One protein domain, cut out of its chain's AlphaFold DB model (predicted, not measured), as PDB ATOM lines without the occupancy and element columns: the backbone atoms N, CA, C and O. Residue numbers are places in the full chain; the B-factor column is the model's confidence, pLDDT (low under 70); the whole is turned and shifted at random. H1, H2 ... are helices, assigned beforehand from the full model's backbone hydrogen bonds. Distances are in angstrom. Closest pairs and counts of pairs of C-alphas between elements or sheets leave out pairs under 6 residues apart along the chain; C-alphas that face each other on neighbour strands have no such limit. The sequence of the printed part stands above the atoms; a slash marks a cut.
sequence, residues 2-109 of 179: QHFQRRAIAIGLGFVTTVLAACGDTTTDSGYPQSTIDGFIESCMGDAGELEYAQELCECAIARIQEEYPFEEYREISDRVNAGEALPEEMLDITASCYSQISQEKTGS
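What this domain is: This is residues 2 to 109 of the 179 residues of an uncharacterized protein of Leptolyngbya valderiana BDU 20041 (UniProt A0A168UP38). Helix H2 lies in the middle of a small all-helix body, with H1 crossing it on one side and the longest helix, H4, on the other, while H3 stands off near the later part of H2. A long unnamed stretch, residues 2 to 33, comes before the helices; its residues 11 to 13 thread between H1 and H3, and residues 2 to 8 and 17 to 23 stick out from the body. The printed part has 108 residues with four named helices, in the order H1, H2, H3, H4, and no named strand. It is only just compact, close to loose, with a radius of gyration of the C-alphas of 15.2 A, and the C-alphas span 44 by 42 by 24 A.

How they stand to each other: H4, residues 89 to 107, touches H2, residues 54 to 68; their closest C-alphas are those of Thr 95 and Ala 61, 5.3 A apart. These two run opposite ways at a steep tilt of 41 degrees. H2 also touches H1, residues 34 to 48, where the closest C-alphas, those of Ala 54 and Ala 48, are 5.4 A apart. H1 and H2 run opposite ways at a steep tilt of 49 degrees. H3, residues 71 to 82, is close to H2 but not clearly touching, with the closest C-alphas, those of Tyr 74 and Ile 65, 7.8 A apart. H2 and H3 run opposite ways at a steep tilt of 58 degrees. H1 is apart from H3 and from H4, and H3 and H4 are apart too, though they follow each other in the chain. In H1, H2, H3 and H4 every O i to N i+4 pair is within hydrogen-bond range.

Where its parts are: H4 is 25.9 A from first to last C-alpha and ends at C-alpha 107 at (24.516, -39.372, -2.492). H2 is 21.3 A long and begins at C-alpha 54 at (36.311, -32.784, -2.967). H1 is 20.5 A long and begins at C-alpha 34 at (46.231, -20.891, -14.174). H3 is 16.1 A long.

The domain as a whole: The two C-alphas farthest apart are those of Gln 2 and Asp 29, at 51.0 A. Without the stretches that stand free, the body has 94 residues and spans 39 by 29 by 22 A. The printed part has no cut. The links H1 to H2 and H2 to H3 are tight, and the link H3 to H4, of 6 residues, is short; no link between helices is long. The mean pLDDT of the printed part is 80.9, and residues 2 to 25 are under 70.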
ATOM      1  N   GLN A   2      40.497 -23.626  30.533       39.47
ATOM      2  CA  GLN A   2      40.735 -24.331  29.263       39.47
ATOM      3  C   GLN A   2      39.982 -23.672  28.099       39.47
ATOM      4  O   GLN A   2      38.789 -23.853  27.911       39.47
ATOM      5  N   HIS A   3      40.764 -22.856  27.391       39.53
ATOM      6  CA  HIS A   3      40.570 -22.286  26.068       39.53
ATOM      7  C   HIS A   3      39.673 -23.135  25.151       39.53
ATOM      8  O   HIS A   3      40.120 -24.145  24.614       39.53
ATOM      9  N   PHE A   4      38.440 -22.675  24.921       41.09
ATOM     10  CA  PHE A   4      37.674 -23.017  23.724       41.09
ATOM     11  C   PHE A   4      38.433 -22.427  22.534       41.09
ATOM     12  O   PHE A   4      38.439 -21.212  22.320       41.09
ATOM     13  N   GLN A   5      39.183 -23.269  21.828       40.44
ATOM     14  CA  GLN A   5      39.844 -22.864  20.602       40.44
ATOM     15  C   GLN A   5      38.779 -22.500  19.572       40.44
ATOM     16  O   GLN A   5      38.033 -23.353  19.103       40.44
ATOM     17  N   ARG A   6      38.749 -21.214  19.219       39.69
ATOM     18  CA  ARG A   6      38.233 -20.719  17.948       39.69
ATOM     19  C   ARG A   6      38.945 -21.477  16.827       39.69
ATOM     20  O   ARG A   6      40.044 -21.092  16.436       39.69
ATOM     21  N   ARG A   7      38.350 -22.556  16.330       36.78
ATOM     22  CA  ARG A   7      38.643 -23.026  14.978       36.78
ATOM     23  C   ARG A   7      37.843 -22.126  14.049       36.78
ATOM     24  O   ARG A   7      36.704 -22.418  13.721       36.78
ATOM     25  N   ALA A   8      38.415 -20.966  13.735       34.09
ATOM     26  CA  ALA A   8      38.044 -20.287  12.509       34.09
ATOM     27  C   ALA A   8      38.377 -21.268  11.379       34.09
ATOM     28  O   ALA A   8      39.501 -21.776  11.341       34.09
ATOM     29  N   ILE A   9      37.400 -21.582  10.533       39.78
ATOM     30  CA  ILE A   9      37.647 -22.217   9.241       39.78
ATOM     31  C   ILE A   9      38.465 -21.186   8.464       39.78
ATOM     32  O   ILE A   9      37.939 -20.189   7.979       39.78
ATOM     33  N   ALA A  10      39.784 -21.333   8.513       35.69
ATOM     34  CA  ALA A  10      40.709 -20.496   7.782       35.69
ATOM     35  C   ALA A  10      40.886 -21.162   6.424       35.69
ATOM     36  O   ALA A  10      41.743 -22.030   6.291       35.69
ATOM     37  N   ILE A  11      40.052 -20.765   5.459       48.25
ATOM     38  CA  ILE A  11      40.237 -21.134   4.057       48.25
ATOM     39  C   ILE A  11      41.580 -20.542   3.634       48.25
ATOM     40  O   ILE A  11      41.737 -19.326   3.496       48.25
ATOM     41  N   GLY A  12      42.590 -21.404   3.587       36.47
ATOM     42  CA  GLY A  12      43.984 -21.025   3.438       36.47
ATOM     43  C   GLY A  12      44.324 -20.686   1.997       36.47
ATOM     44  O   GLY A  12      44.965 -21.489   1.331       36.47
ATOM     45  N   LEU A  13      43.959 -19.487   1.538       54.00
ATOM     46  CA  LEU A  13      44.418 -18.928   0.265       54.00
ATOM     47  C   LEU A  13      45.953 -19.012   0.178       54.00
ATOM     48  O   LEU A  13      46.692 -18.311   0.877       54.00
ATOM     49  N   GLY A  14      46.423 -19.938  -0.660       43.28
ATOM     50  CA  GLY A  14      47.826 -20.305  -0.800       43.28
ATOM     51  C   GLY A  14      48.715 -19.121  -1.186       43.28
ATOM     52  O   GLY A  14      48.442 -18.378  -2.128       43.28
ATOM     53  N   PHE A  15      49.813 -18.961  -0.447       48.69
ATOM     54  CA  PHE A  15      50.822 -17.921  -0.641       48.69
ATOM     55  C   PHE A  15      51.688 -18.201  -1.882       48.69
ATOM     56  O   PHE A  15      52.388 -19.212  -1.941       48.69
ATOM     57  N   VAL A  16      51.758 -17.252  -2.821       57.91
ATOM     58  CA  VAL A  16      52.770 -17.252  -3.892       57.91
ATOM     59  C   VAL A  16      54.054 -16.605  -3.364       57.91
ATOM     60  O   VAL A  16      54.228 -15.386  -3.405       57.91
ATOM     61  N   THR A  17      54.988 -17.414  -2.857       52.41
ATOM     62  CA  THR A  17      56.371 -16.967  -2.619       52.41
ATOM     63  C   THR A  17      57.239 -17.199  -3.851       52.41
ATOM     64  O   THR A  17      57.314 -18.292  -4.402       52.41
ATOM     65  N   THR A  18      57.907 -16.129  -4.263       62.03
ATOM     66  CA  THR A  18      58.665 -15.928  -5.498       62.03
ATOM     67  C   THR A  18      59.718 -17.006  -5.792       62.03
ATOM     68  O   THR A  18      60.689 -17.145  -5.050       62.03
ATOM     69  N   VAL A  19      59.621 -17.653  -6.961       49.22
ATOM     70  CA  VAL A  19      60.775 -18.222  -7.679       49.22
ATOM     71  C   VAL A  19      60.706 -17.790  -9.145       49.22
ATOM     72  O   VAL A  19      59.752 -18.077  -9.857       49.22
ATOM     73  N   LEU A  20      61.743 -17.074  -9.586       52.16
ATOM     74  CA  LEU A  20      61.994 -16.708 -10.977       52.16
ATOM     75  C   LEU A  20      62.246 -17.966 -11.823       52.16
ATOM     76  O   LEU A  20      63.372 -18.453 -11.907       52.16
ATOM     77  N   ALA A  21      61.210 -18.443 -12.500       44.84
ATOM     78  CA  ALA A  21      61.315 -19.141 -13.772       44.84
ATOM     79  C   ALA A  21      60.189 -18.609 -14.659       44.84
ATOM     80  O   ALA A  21      59.036 -18.565 -14.247       44.84
ATOM     81  N   ALA A  22      60.536 -18.152 -15.858       48.22
ATOM     82  CA  ALA A  22      59.582 -17.734 -16.871       48.22
ATOM     83  C   ALA A  22      58.797 -18.955 -17.385       48.22
ATOM     84  O   ALA A  22      59.064 -19.471 -18.466       48.22
ATOM     85  N   CYS A  23      57.842 -19.427 -16.592       53.44
ATOM     86  CA  CYS A  23      56.664 -20.118 -17.077       53.44
ATOM     87  C   CYS A  23      55.638 -19.008 -17.282       53.44
ATOM     88  O   CYS A  23      55.227 -18.369 -16.318       53.44
ATOM     89  N   GLY A  24      55.326 -18.687 -18.538       50.41
ATOM     90  CA  GLY A  24      54.220 -17.784 -18.822       50.41
ATOM     91  C   GLY A  24      52.968 -18.414 -18.237       50.41
ATOM     92  O   GLY A  24      52.534 -19.447 -18.737       50.41
ATOM     93  N   ASP A  25      52.471 -17.842 -17.147       66.75
ATOM     94  CA  ASP A  25      51.194 -18.212 -16.559       66.75
ATOM     95  C   ASP A  25      50.138 -17.985 -17.638       66.75
ATOM     96  O   ASP A  25      49.889 -16.852 -18.061       66.75
ATOM     97  N   THR A  26      49.648 -19.074 -18.223       76.06
ATOM     98  CA  THR A  26      48.686 -18.990 -19.311       76.06
ATOM     99  C   THR A  26      47.378 -18.525 -18.712       76.06
ATOM    100  O   THR A  26      46.735 -19.260 -17.966       76.06
ATOM    101  N   THR A  27      46.996 -17.291 -19.027       74.31
ATOM    102  CA  THR A  27      45.662 -16.794 -18.722       74.31
ATOM    103  C   THR A  27      44.646 -17.685 -19.424       74.31
ATOM    104  O   THR A  27      44.768 -17.957 -20.620       74.31
ATOM    105  N   THR A  28      43.672 -18.163 -18.664       79.19
ATOM    106  CA  THR A  28      42.539 -18.919 -19.195       79.19
ATOM    107  C   THR A  28      41.557 -17.987 -19.907       79.19
ATOM    108  O   THR A  28      41.651 -16.762 -19.798       79.19
ATOM    109  N   ASP A  29      40.581 -18.549 -20.620       79.75
ATOM    110  CA  ASP A  29      39.557 -17.756 -21.316       79.75
ATOM    111  C   ASP A  29      38.713 -16.888 -20.355       79.75
ATOM    112  O   ASP A  29      38.150 -15.880 -20.779       79.75
ATOM    113  N   SER A  30      38.675 -17.225 -19.057       80.69
ATOM    114  CA  SER A  30      38.008 -16.437 -18.006       80.69
ATOM    115  C   SER A  30      38.816 -15.220 -17.535       80.69
ATOM    116  O   SER A  30      38.330 -14.418 -16.742       80.69
ATOM    117  N   GLY A  31      40.063 -15.062 -17.991       89.25
ATOM    118  CA  GLY A  31      40.962 -14.005 -17.522       89.25
ATOM    119  C   GLY A  31      41.720 -14.350 -16.235       89.25
ATOM    120  O   GLY A  31      42.548 -13.553 -15.798       89.25
ATOM    121  N   TYR A  32      41.490 -15.528 -15.648       93.31
ATOM    122  CA  TYR A  32      42.203 -15.981 -14.454       93.31
ATOM    123  C   TYR A  32      43.529 -16.650 -14.847       93.31
ATOM    124  O   TYR A  32      43.540 -17.494 -15.756       93.31
ATOM    125  N   PRO A  33      44.646 -16.325 -14.174       94.25
ATOM    126  CA  PRO A  33      45.892 -17.064 -14.332       94.25
ATOM    127  C   PRO A  33      45.736 -18.509 -13.838       94.25
ATOM    128  O   PRO A  33      45.099 -18.743 -12.807       94.25
ATOM    129  N   GLN A  34      46.332 -19.475 -14.540       91.69
ATOM    130  CA  GLN A  34      46.231 -20.891 -14.174       91.69
ATOM    131  C   GLN A  34      46.769 -21.142 -12.763       91.69
ATOM    132  O   GLN A  34      46.159 -21.879 -11.996       91.69
ATOM    133  N   SER A  35      47.843 -20.449 -12.376       91.12
ATOM    134  CA  SER A  35      48.395 -20.548 -11.019       91.12
ATOM    135  C   SER A  35      47.395 -20.165  -9.919       91.12
ATOM    136  O   SER A  35      47.445 -20.715  -8.820       91.12
ATOM    137  N   THR A  36      46.463 -19.248 -10.205       93.44
ATOM    138  CA  THR A  36      45.406 -18.864  -9.259       93.44
ATOM    139  C   THR A  36      44.361 -19.965  -9.132       93.44
ATOM    140  O   THR A  36      43.913 -20.250  -8.025       93.44
ATOM    141  N   ILE A  37      43.983 -20.588 -10.250       94.19
ATOM    142  CA  ILE A  37      43.020 -21.696 -10.274       94.19
ATOM    143  C   ILE A  37      43.588 -22.881  -9.495       94.19
ATOM    144  O   ILE A  37      42.928 -23.406  -8.602       94.19
ATOM    145  N   ASP A  38      44.838 -23.248  -9.781       94.00
ATOM    146  CA  ASP A  38      45.526 -24.345  -9.106       94.00
ATOM    147  C   ASP A  38      45.642 -24.072  -7.598       94.00
ATOM    148  O   ASP A  38      45.325 -24.939  -6.787       94.00
ATOM    149  N   GLY A  39      46.012 -22.843  -7.217       93.19
ATOM    150  CA  GLY A  39      46.097 -22.433  -5.815       93.19
ATOM    151  C   GLY A  39      44.747 -22.436  -5.093       93.19
ATOM    152  O   GLY A  39      44.677 -22.816  -3.924       93.19
ATOM    153  N   PHE A  40      43.662 -22.062  -5.780       93.00
ATOM    154  CA  PHE A  40      42.309 -22.183  -5.239       93.00
ATOM    155  C   PHE A  40      41.948 -23.650  -4.998       93.00
ATOM    156  O   PHE A  40      41.498 -23.990  -3.906       93.00
ATOM    157  N   ILE A  41      42.159 -24.521  -5.990       93.62
ATOM    158  CA  ILE A  41      41.823 -25.946  -5.882       93.62
ATOM    159  C   ILE A  41      42.646 -26.599  -4.767       93.62
ATOM    160  O   ILE A  41      42.084 -27.322  -3.950       93.62
ATOM    161  N   GLU A  42      43.945 -26.307  -4.671       92.75
ATOM    162  CA  GLU A  42      44.807 -26.806  -3.593       92.75
ATOM    163  C   GLU A  42      44.307 -26.365  -2.208       92.75
ATOM    164  O   GLU A  42      44.153 -27.207  -1.321       92.75
ATOM    165  N   SER A  43      43.993 -25.076  -2.033       89.75
ATOM    166  CA  SER A  43      43.426 -24.560  -0.780       89.75
ATOM    167  C   SER A  43      42.094 -25.223  -0.446       89.75
ATOM    168  O   SER A  43      41.895 -25.665   0.682       89.75
ATOM    169  N   CYS A  44      41.187 -25.297  -1.417       90.44
ATOM    170  CA  CYS A  44      39.858 -25.862  -1.239       90.44
ATOM    171  C   CYS A  44      39.929 -27.349  -0.880       90.44
ATOM    172  O   CYS A  44      39.251 -27.788   0.043       90.44
ATOM    173  N   MET A  45      40.802 -28.126  -1.527       89.31
ATOM    174  CA  MET A  45      41.039 -29.523  -1.153       89.31
ATOM    175  C   MET A  45      41.690 -29.655   0.229       89.31
ATOM    176  O   MET A  45      41.514 -30.682   0.875       89.31
ATOM    177  N   GLY A  46      42.417 -28.645   0.710       85.75
ATOM    178  CA  GLY A  46      42.904 -28.606   2.090       85.75
ATOM    179  C   GLY A  46      41.772 -28.626   3.124       85.75
ATOM    180  O   GLY A  46      41.901 -29.295   4.148       85.75
ATOM    181  N   ASP A  47      40.657 -27.957   2.824       76.31
ATOM    182  CA  ASP A  47      39.479 -27.883   3.699       76.31
ATOM    183  C   ASP A  47      38.464 -29.003   3.424       76.31
ATOM    184  O   ASP A  47      37.889 -29.580   4.346       76.31
ATOM    185  N   ALA A  48      38.247 -29.331   2.149       75.25
ATOM    186  CA  ALA A  48      37.246 -30.289   1.690       75.25
ATOM    187  C   ALA A  48      37.781 -31.721   1.542       75.25
ATOM    188  O   ALA A  48      36.993 -32.636   1.321       75.25
ATOM    189  N   GLY A  49      39.097 -31.936   1.630       72.19
ATOM    190  CA  GLY A  49      39.789 -33.156   1.186       72.19
ATOM    191  C   GLY A  49      39.432 -34.453   1.910       72.19
ATOM    192  O   GLY A  49      39.894 -35.519   1.508       72.19
ATOM    193  N   GLU A  50      38.606 -34.394   2.953       77.94
ATOM    194  CA  GLU A  50      38.010 -35.582   3.568       77.94
ATOM    195  C   GLU A  50      36.853 -36.163   2.731       77.94
ATOM    196  O   GLU A  50      36.462 -37.314   2.928       77.94
ATOM    197  N   LEU A  51      36.321 -35.397   1.772       80.19
ATOM    198  CA  LEU A  51      35.249 -35.814   0.873       80.19
ATOM    199  C   LEU A  51      35.808 -36.512  -0.369       80.19
ATOM    200  O   LEU A  51      36.701 -36.006  -1.044       80.19
ATOM    201  N   GLU A  52      35.203 -37.640  -0.743       86.38
ATOM    202  CA  GLU A  52      35.585 -38.397  -1.945       86.38
ATOM    203  C   GLU A  52      35.473 -37.563  -3.234       86.38
ATOM    204  O   GLU A  52      36.257 -37.734  -4.163       86.38
ATOM    205  N   TYR A  53      34.528 -36.622  -3.271       88.31
ATOM    206  CA  TYR A  53      34.261 -35.732  -4.404       88.31
ATOM    207  C   TYR A  53      34.792 -34.303  -4.190       88.31
ATOM    208  O   TYR A  53      34.345 -33.375  -4.865       88.31
ATOM    209  N   ALA A  54      35.745 -34.104  -3.269       89.50
ATOM    210  CA  ALA A  54      36.311 -32.784  -2.967       89.50
ATOM    211  C   ALA A  54      36.863 -32.070  -4.209       89.50
ATOM    212  O   ALA A  54      36.667 -30.871  -4.371       89.50
ATOM    213  N   GLN A  55      37.516 -32.802  -5.117       92.62
ATOM    214  CA  GLN A  55      38.063 -32.205  -6.334       92.62
ATOM    215  C   GLN A  55      36.961 -31.655  -7.255       92.62
ATOM    216  O   GLN A  55      37.028 -30.490  -7.636       92.62
ATOM    217  N   GLU A  56      35.929 -32.453  -7.561       94.44
ATOM    218  CA  GLU A  56      34.792 -32.021  -8.397       94.44
ATOM    219  C   GLU A  56      34.109 -30.780  -7.805       94.44
ATOM    220  O   GLU A  56      33.645 -29.889  -8.517       94.44
ATOM    221  N   LEU A  57      34.092 -30.704  -6.477       92.06
ATOM    222  CA  LEU A  57      33.552 -29.581  -5.741       92.06
ATOM    223  C   LEU A  57      34.369 -28.306  -5.898       92.06
ATOM    224  O   LEU A  57      33.810 -27.250  -6.201       92.06
ATOM    225  N   CYS A  58      35.681 -28.403  -5.703       94.12
ATOM    226  CA  CYS A  58      36.581 -27.270  -5.853       94.12
ATOM    227  C   CYS A  58      36.589 -26.761  -7.299       94.12
ATOM    228  O   CYS A  58      36.576 -25.552  -7.522       94.12
ATOM    229  N   GLU A  59      36.530 -27.673  -8.274       95.38
ATOM    230  CA  GLU A  59      36.400 -27.348  -9.697       95.38
ATOM    231  C   GLU A  59      35.068 -26.644 -10.009       95.38
ATOM    232  O   GLU A  59      35.062 -25.633 -10.709       95.38
ATOM    233  N   CYS A  60      33.946 -27.111  -9.445       97.19
ATOM    234  CA  CYS A  60      32.652 -26.434  -9.580       97.19
ATOM    235  C   CYS A  60      32.694 -25.006  -9.018       97.19
ATOM    236  O   CYS A  60      32.254 -24.063  -9.678       97.19
ATOM    237  N   ALA A  61      33.244 -24.841  -7.811       95.31
ATOM    238  CA  ALA A  61      33.279 -23.552  -7.135       95.31
ATOM    239  C   ALA A  61      34.121 -22.532  -7.913       95.31
ATOM    240  O   ALA A  61      33.648 -21.423  -8.165       95.31
ATOM    241  N   ILE A  62      35.332 -22.902  -8.353       95.31
ATOM    242  CA  ILE A  62      36.178 -21.976  -9.117       95.31
ATOM    243  C   ILE A  62      35.575 -21.644 -10.482       95.31
ATOM    244  O   ILE A  62      35.639 -20.490 -10.891       95.31
ATOM    245  N   ALA A  63      34.933 -22.606 -11.154       96.44
ATOM    246  CA  ALA A  63      34.268 -22.350 -12.428       96.44
ATOM    247  C   ALA A  63      33.151 -21.302 -12.284       96.44
ATOM    248  O   ALA A  63      33.106 -20.349 -13.057       96.44
ATOM    249  N   ARG A  64      32.302 -21.407 -11.253       96.06
ATOM    250  CA  ARG A  64      31.251 -20.404 -10.996       96.06
ATOM    251  C   ARG A  64      31.802 -19.052 -10.567       96.06
ATOM    252  O   ARG A  64      31.329 -18.025 -11.039       96.06
ATOM    253  N   ILE A  65      32.847 -19.030  -9.740       95.38
ATOM    254  CA  ILE A  65      33.527 -17.777  -9.380       95.38
ATOM    255  C   ILE A  65      34.055 -17.076 -10.637       95.38
ATOM    256  O   ILE A  65      33.903 -15.868 -10.768       95.38
ATOM    257  N   GLN A  66      34.633 -17.819 -11.581       95.38
ATOM    258  CA  GLN A  66      35.121 -17.271 -12.847       95.38
ATOM    259  C   GLN A  66      34.009 -16.734 -13.756       95.38
ATOM    260  O   GLN A  66      34.258 -15.820 -14.543       95.38
ATOM    261  N   GLU A  67      32.806 -17.305 -13.676       95.25
ATOM    262  CA  GLU A  67      31.632 -16.844 -14.422       95.25
ATOM    263  C   GLU A  67      31.027 -15.569 -13.821       95.25
ATOM    264  O   GLU A  67      30.580 -14.692 -14.564       95.25
ATOM    265  N   GLU A  68      31.021 -15.455 -12.492       95.19
ATOM    266  CA  GLU A  68      30.352 -14.366 -11.776       95.19
ATOM    267  C   GLU A  68      31.273 -13.180 -11.469       95.19
ATOM    268  O   GLU A  68      30.825 -12.033 -11.491       95.19
ATOM    269  N   TYR A  69      32.564 -13.432 -11.238       95.25
ATOM    270  CA  TYR A  69      33.520 -12.425 -10.791       95.25
ATOM    271  C   TYR A  69      34.659 -12.245 -11.796       95.25
ATOM    272  O   TYR A  69      35.386 -13.200 -12.098       95.25
ATOM    273  N   PRO A  70      34.924 -11.012 -12.266       95.50
ATOM    274  CA  PRO A  70      36.158 -10.735 -12.980       95.50
ATOM    275  C   PRO A  70      37.361 -10.940 -12.048       95.50
ATOM    276  O   PRO A  70      37.290 -10.684 -10.846       95.50
ATOM    277  N   PHE A  71      38.498 -11.345 -12.618       94.81
ATOM    278  CA  PHE A  71      39.693 -11.697 -11.843       94.81
ATOM    279  C   PHE A  71      40.143 -10.612 -10.849       94.81
ATOM    280  O   PHE A  71      40.513 -10.930  -9.720       94.81
ATOM    281  N   GLU A  72      40.086  -9.332 -11.231       94.81
ATOM    282  CA  GLU A  72      40.475  -8.237 -10.332       94.81
ATOM    283  C   GLU A  72      39.560  -8.125  -9.105       94.81
ATOM    284  O   GLU A  72      40.047  -7.892  -8.003       94.81
ATOM    285  N   GLU A  73      38.256  -8.354  -9.265       96.06
ATOM    286  CA  GLU A  73      37.308  -8.321  -8.148       96.06
ATOM    287  C   GLU A  73      37.516  -9.511  -7.206       96.06
ATOM    288  O   GLU A  73      37.586  -9.336  -5.987       96.06
ATOM    289  N   TYR A  74      37.717 -10.710  -7.762       94.81
ATOM    290  CA  TYR A  74      38.104 -11.883  -6.977       94.81
ATOM    291  C   TYR A  74      39.394 -11.634  -6.187       94.81
ATOM    292  O   TYR A  74      39.464 -11.956  -5.001       94.81
ATOM    293  N   ARG A  75      40.407 -11.019  -6.813       94.50
ATOM    294  CA  ARG A  75      41.675 -10.684  -6.155       94.50
ATOM    295  C   ARG A  75      41.465  -9.727  -4.983       94.50
ATOM    296  O   ARG A  75      42.006  -9.962  -3.909       94.50
ATOM    297  N   GLU A  76      40.651  -8.689  -5.156       96.06
ATOM    298  CA  GLU A  76      40.325  -7.757  -4.073       96.06
ATOM    299  C   GLU A  76      39.575  -8.431  -2.917       96.06
ATOM    300  O   GLU A  76      39.826  -8.112  -1.753       96.06
ATOM    301  N   ILE A  77      38.654  -9.353  -3.211       94.19
ATOM    302  CA  ILE A  77      37.959 -10.136  -2.181       94.19
ATOM    303  C   ILE A  77      38.949 -11.046  -1.447       94.19
ATOM    304  O   ILE A  77      38.982 -11.045  -0.217       94.19
ATOM    305  N   SER A  78      39.789 -11.763  -2.191       91.31
ATOM    306  CA  SER A  78      40.844 -12.629  -1.661       91.31
ATOM    307  C   SER A  78      41.792 -11.865  -0.728       91.31
ATOM    308  O   SER A  78      42.048 -12.307   0.392       91.31
ATOM    309  N   ASP A  79      42.233 -10.665  -1.116       94.25
ATOM    310  CA  ASP A  79      43.090  -9.805  -0.290       94.25
ATOM    311  C   ASP A  79      42.412  -9.406   1.038       94.25
ATOM    312  O   ASP A  79      43.054  -9.429   2.093       94.25
ATOM    313  N   ARG A  80      41.110  -9.087   1.023       94.00
ATOM    314  CA  ARG A  80      40.344  -8.760   2.242       94.00
ATOM    315  C   ARG A  80      40.159  -9.968   3.155       94.00
ATOM    316  O   ARG A  80      40.363  -9.857   4.364       94.00
ATOM    317  N   VAL A  81      39.831 -11.128   2.591       90.50
ATOM    318  CA  VAL A  81      39.693 -12.378   3.354       90.50
ATOM    319  C   VAL A  81      41.024 -12.766   3.998       90.50
ATOM    320  O   VAL A  81      41.071 -13.084   5.185       90.50
ATOM    321  N   ASN A  82      42.132 -12.617   3.270       88.44
ATOM    322  CA  ASN A  82      43.482 -12.805   3.804       88.44
ATOM    323  C   ASN A  82      43.832 -11.815   4.926       88.44
ATOM    324  O   ASN A  82      44.598 -12.145   5.832       88.44
ATOM    325  N   ALA A  83      43.254 -10.613   4.899       94.50
ATOM    326  CA  ALA A  83      43.357  -9.639   5.982       94.50
ATOM    327  C   ALA A  83      42.443  -9.957   7.187       94.50
ATOM    328  O   ALA A  83      42.488  -9.247   8.195       94.50
ATOM    329  N   GLY A  84      41.658 -11.036   7.118       92.31
ATOM    330  CA  GLY A  84      40.776 -11.515   8.181       92.31
ATOM    331  C   GLY A  84      39.333 -11.026   8.075       92.31
ATOM    332  O   GLY A  84      38.577 -11.186   9.034       92.31
ATOM    333  N   GLU A  85      38.942 -10.416   6.954       92.75
ATOM    334  CA  GLU A  85      37.534 -10.123   6.688       92.75
ATOM    335  C   GLU A  85      36.757 -11.404   6.354       92.75
ATOM    336  O   GLU A  85      37.312 -12.399   5.885       92.75
ATOM    337  N   ALA A  86      35.448 -11.385   6.608       88.38
ATOM    338  CA  ALA A  86      34.579 -12.491   6.231       88.38
ATOM    339  C   ALA A  86      34.420 -12.561   4.704       88.38
ATOM    340  O   ALA A  86      34.382 -11.531   4.023       88.38
ATOM    341  N   LEU A  87      34.276 -13.778   4.176       88.44
ATOM    342  CA  LEU A  87      33.942 -13.987   2.771       88.44
ATOM    343  C   LEU A  87      32.559 -13.370   2.466       88.44
ATOM    344  O   LEU A  87      31.640 -13.532   3.282       88.44
ATOM    345  N   PRO A  88      32.383 -12.675   1.323       91.81
ATOM    346  CA  PRO A  88      31.075 -12.192   0.895       91.81
ATOM    347  C   PRO A  88      30.040 -13.321   0.845       91.81
ATOM    348  O   PRO A  88      30.359 -14.448   0.472       91.81
ATOM    349  N   GLU A  89      28.796 -13.010   1.207       89.56
ATOM    350  CA  GLU A  89      27.704 -13.994   1.267       89.56
ATOM    351  C   GLU A  89      27.445 -14.655  -0.091       89.56
ATOM    352  O   GLU A  89      27.305 -15.868  -0.164       89.56
ATOM    353  N   GLU A  90      27.520 -13.885  -1.174       91.31
ATOM    354  CA  GLU A  90      27.352 -14.388  -2.541       91.31
ATOM    355  C   GLU A  90      28.420 -15.434  -2.918       91.31
ATOM    356  O   GLU A  90      28.112 -16.442  -3.549       91.31
ATOM    357  N   MET A  91      29.669 -15.268  -2.467       91.00
ATOM    358  CA  MET A  91      30.712 -16.277  -2.693       91.00
ATOM    359  C   MET A  91      30.496 -17.544  -1.856       91.00
ATOM    360  O   MET A  91      30.801 -18.641  -2.324       91.00
ATOM    361  N   LEU A  92      29.950 -17.417  -0.643       88.88
ATOM    362  CA  LEU A  92      29.559 -18.583   0.156       88.88
ATOM    363  C   LEU A  92      28.421 -19.357  -0.512       88.88
ATOM    364  O   LEU A  92      28.460 -20.586  -0.533       88.88
ATOM    365  N   ASP A  93      27.454 -18.653  -1.101       91.62
ATOM    366  CA  ASP A  93      26.340 -19.255  -1.834       91.62
ATOM    367  C   ASP A  93      26.825 -20.028  -3.076       91.62
ATOM    368  O   ASP A  93      26.331 -21.125  -3.357       91.62
ATOM    369  N   ILE A  94      27.848 -19.533  -3.787       93.19
ATOM    370  CA  ILE A  94      28.488 -20.284  -4.884       93.19
ATOM    371  C   ILE A  94      29.041 -21.620  -4.379       93.19
ATOM    372  O   ILE A  94      28.769 -22.672  -4.963       93.19
ATOM    373  N   THR A  95      29.800 -21.609  -3.283       89.88
ATOM    374  CA  THR A  95      30.363 -22.844  -2.726       89.88
ATOM    375  C   THR A  95      29.259 -23.779  -2.234       89.88
ATOM    376  O   THR A  95      29.245 -24.951  -2.611       89.88
ATOM    377  N   ALA A  96      28.297 -23.276  -1.455       91.25
ATOM    378  CA  ALA A  96      27.194 -24.067  -0.913       91.25
ATOM    379  C   ALA A  96      26.335 -24.707  -2.018       91.25
ATOM    380  O   ALA A  96      25.989 -25.885  -1.925       91.25
ATOM    381  N   SER A  97      26.073 -23.986  -3.107       94.00
ATOM    382  CA  SER A  97      25.317 -24.526  -4.240       94.00
ATOM    383  C   SER A  97      26.080 -25.609  -5.011       94.00
ATOM    384  O   SER A  97      25.475 -26.598  -5.431       94.00
ATOM    385  N   CYS A  98      27.406 -25.496  -5.150       94.81
ATOM    386  CA  CYS A  98      28.242 -26.578  -5.684       94.81
ATOM    387  C   CYS A  98      28.239 -27.814  -4.769       94.81
ATOM    388  O   CYS A  98      28.055 -28.933  -5.254       94.81
ATOM    389  N   TYR A  99      28.368 -27.620  -3.451       90.69
ATOM    390  CA  TYR A  99      28.218 -28.688  -2.453       90.69
ATOM    391  C   TYR A  99      26.879 -29.406  -2.605       90.69
ATOM    392  O   TYR A  99      26.846 -30.635  -2.683       90.69
ATOM    393  N   SER A 100      25.786 -28.645  -2.668       93.06
ATOM    394  CA  SER A 100      24.440 -29.198  -2.733       93.06
ATOM    395  C   SER A 100      24.206 -29.986  -4.017       93.06
ATOM    396  O   SER A 100      23.746 -31.127  -3.976       93.06
ATOM    397  N   GLN A 101      24.606 -29.421  -5.160       94.81
ATOM    398  CA  GLN A 101      24.473 -30.068  -6.460       94.81
ATOM    399  C   GLN A 101      25.245 -31.391  -6.526       94.81
ATOM    400  O   GLN A 101      24.684 -32.416  -6.920       94.81
ATOM    401  N   ILE A 102      26.519 -31.382  -6.135       93.62
ATOM    402  CA  ILE A 102      27.374 -32.569  -6.224       93.62
ATOM    403  C   ILE A 102      26.933 -33.608  -5.198       93.62
ATOM    404  O   ILE A 102      26.809 -34.785  -5.531       93.62
ATOM    405  N   SER A 103      26.605 -33.195  -3.974       91.06
ATOM    406  CA  SER A 103      26.055 -34.106  -2.970       91.06
ATOM    407  C   SER A 103      24.772 -34.779  -3.463       91.06
ATOM    408  O   SER A 103      24.636 -35.999  -3.341       91.06
ATOM    409  N   GLN A 104      23.863 -34.022  -4.081       93.44
ATOM    410  CA  GLN A 104      22.622 -34.555  -4.635       93.44
ATOM    411  C   GLN A 104      22.886 -35.597  -5.728       93.44
ATOM    412  O   GLN A 104      22.197 -36.618  -5.769       93.44
ATOM    413  N   GLU A 105      23.882 -35.370  -6.587       94.12
ATOM    414  CA  GLU A 105      24.280 -36.311  -7.637       94.12
ATOM    415  C   GLU A 105      24.920 -37.585  -7.065       94.12
ATOM    416  O   GLU A 105      24.579 -38.692  -7.486       94.12
ATOM    417  N   LYS A 106      25.837 -37.447  -6.101       90.94
ATOM    418  CA  LYS A 106      26.641 -38.568  -5.588       90.94
ATOM    419  C   LYS A 106      25.923 -39.394  -4.525       90.94
ATOM    420  O   LYS A 106      26.144 -40.599  -4.438       90.94
ATOM    421  N   THR A 107      25.093 -38.757  -3.702       88.56
ATOM    422  CA  THR A 107      24.516 -39.372  -2.492       88.56
ATOM    423  C   THR A 107      22.992 -39.422  -2.503       88.56
ATOM    424  O   THR A 107      22.397 -40.169  -1.730       88.56
ATOM    425  N   GLY A 108      22.345 -38.653  -3.382       90.75
ATOM    426  CA  GLY A 108      20.893 -38.508  -3.389       90.75
ATOM    427  C   GLY A 108      20.354 -37.482  -2.388       90.75
ATOM    428  O   GLY A 108      19.140 -37.288  -2.372       90.75
ATOM    429  N   SER A 109      21.211 -36.805  -1.613       91.50
ATOM    430  CA  SER A 109      20.824 -35.706  -0.721       91.50
ATOM    431  C   SER A 109      21.481 -34.389  -1.122       91.50
ATOM    432  O   SER A 109      22.693 -34.326  -1.327       91.50
TER     433      SER A 109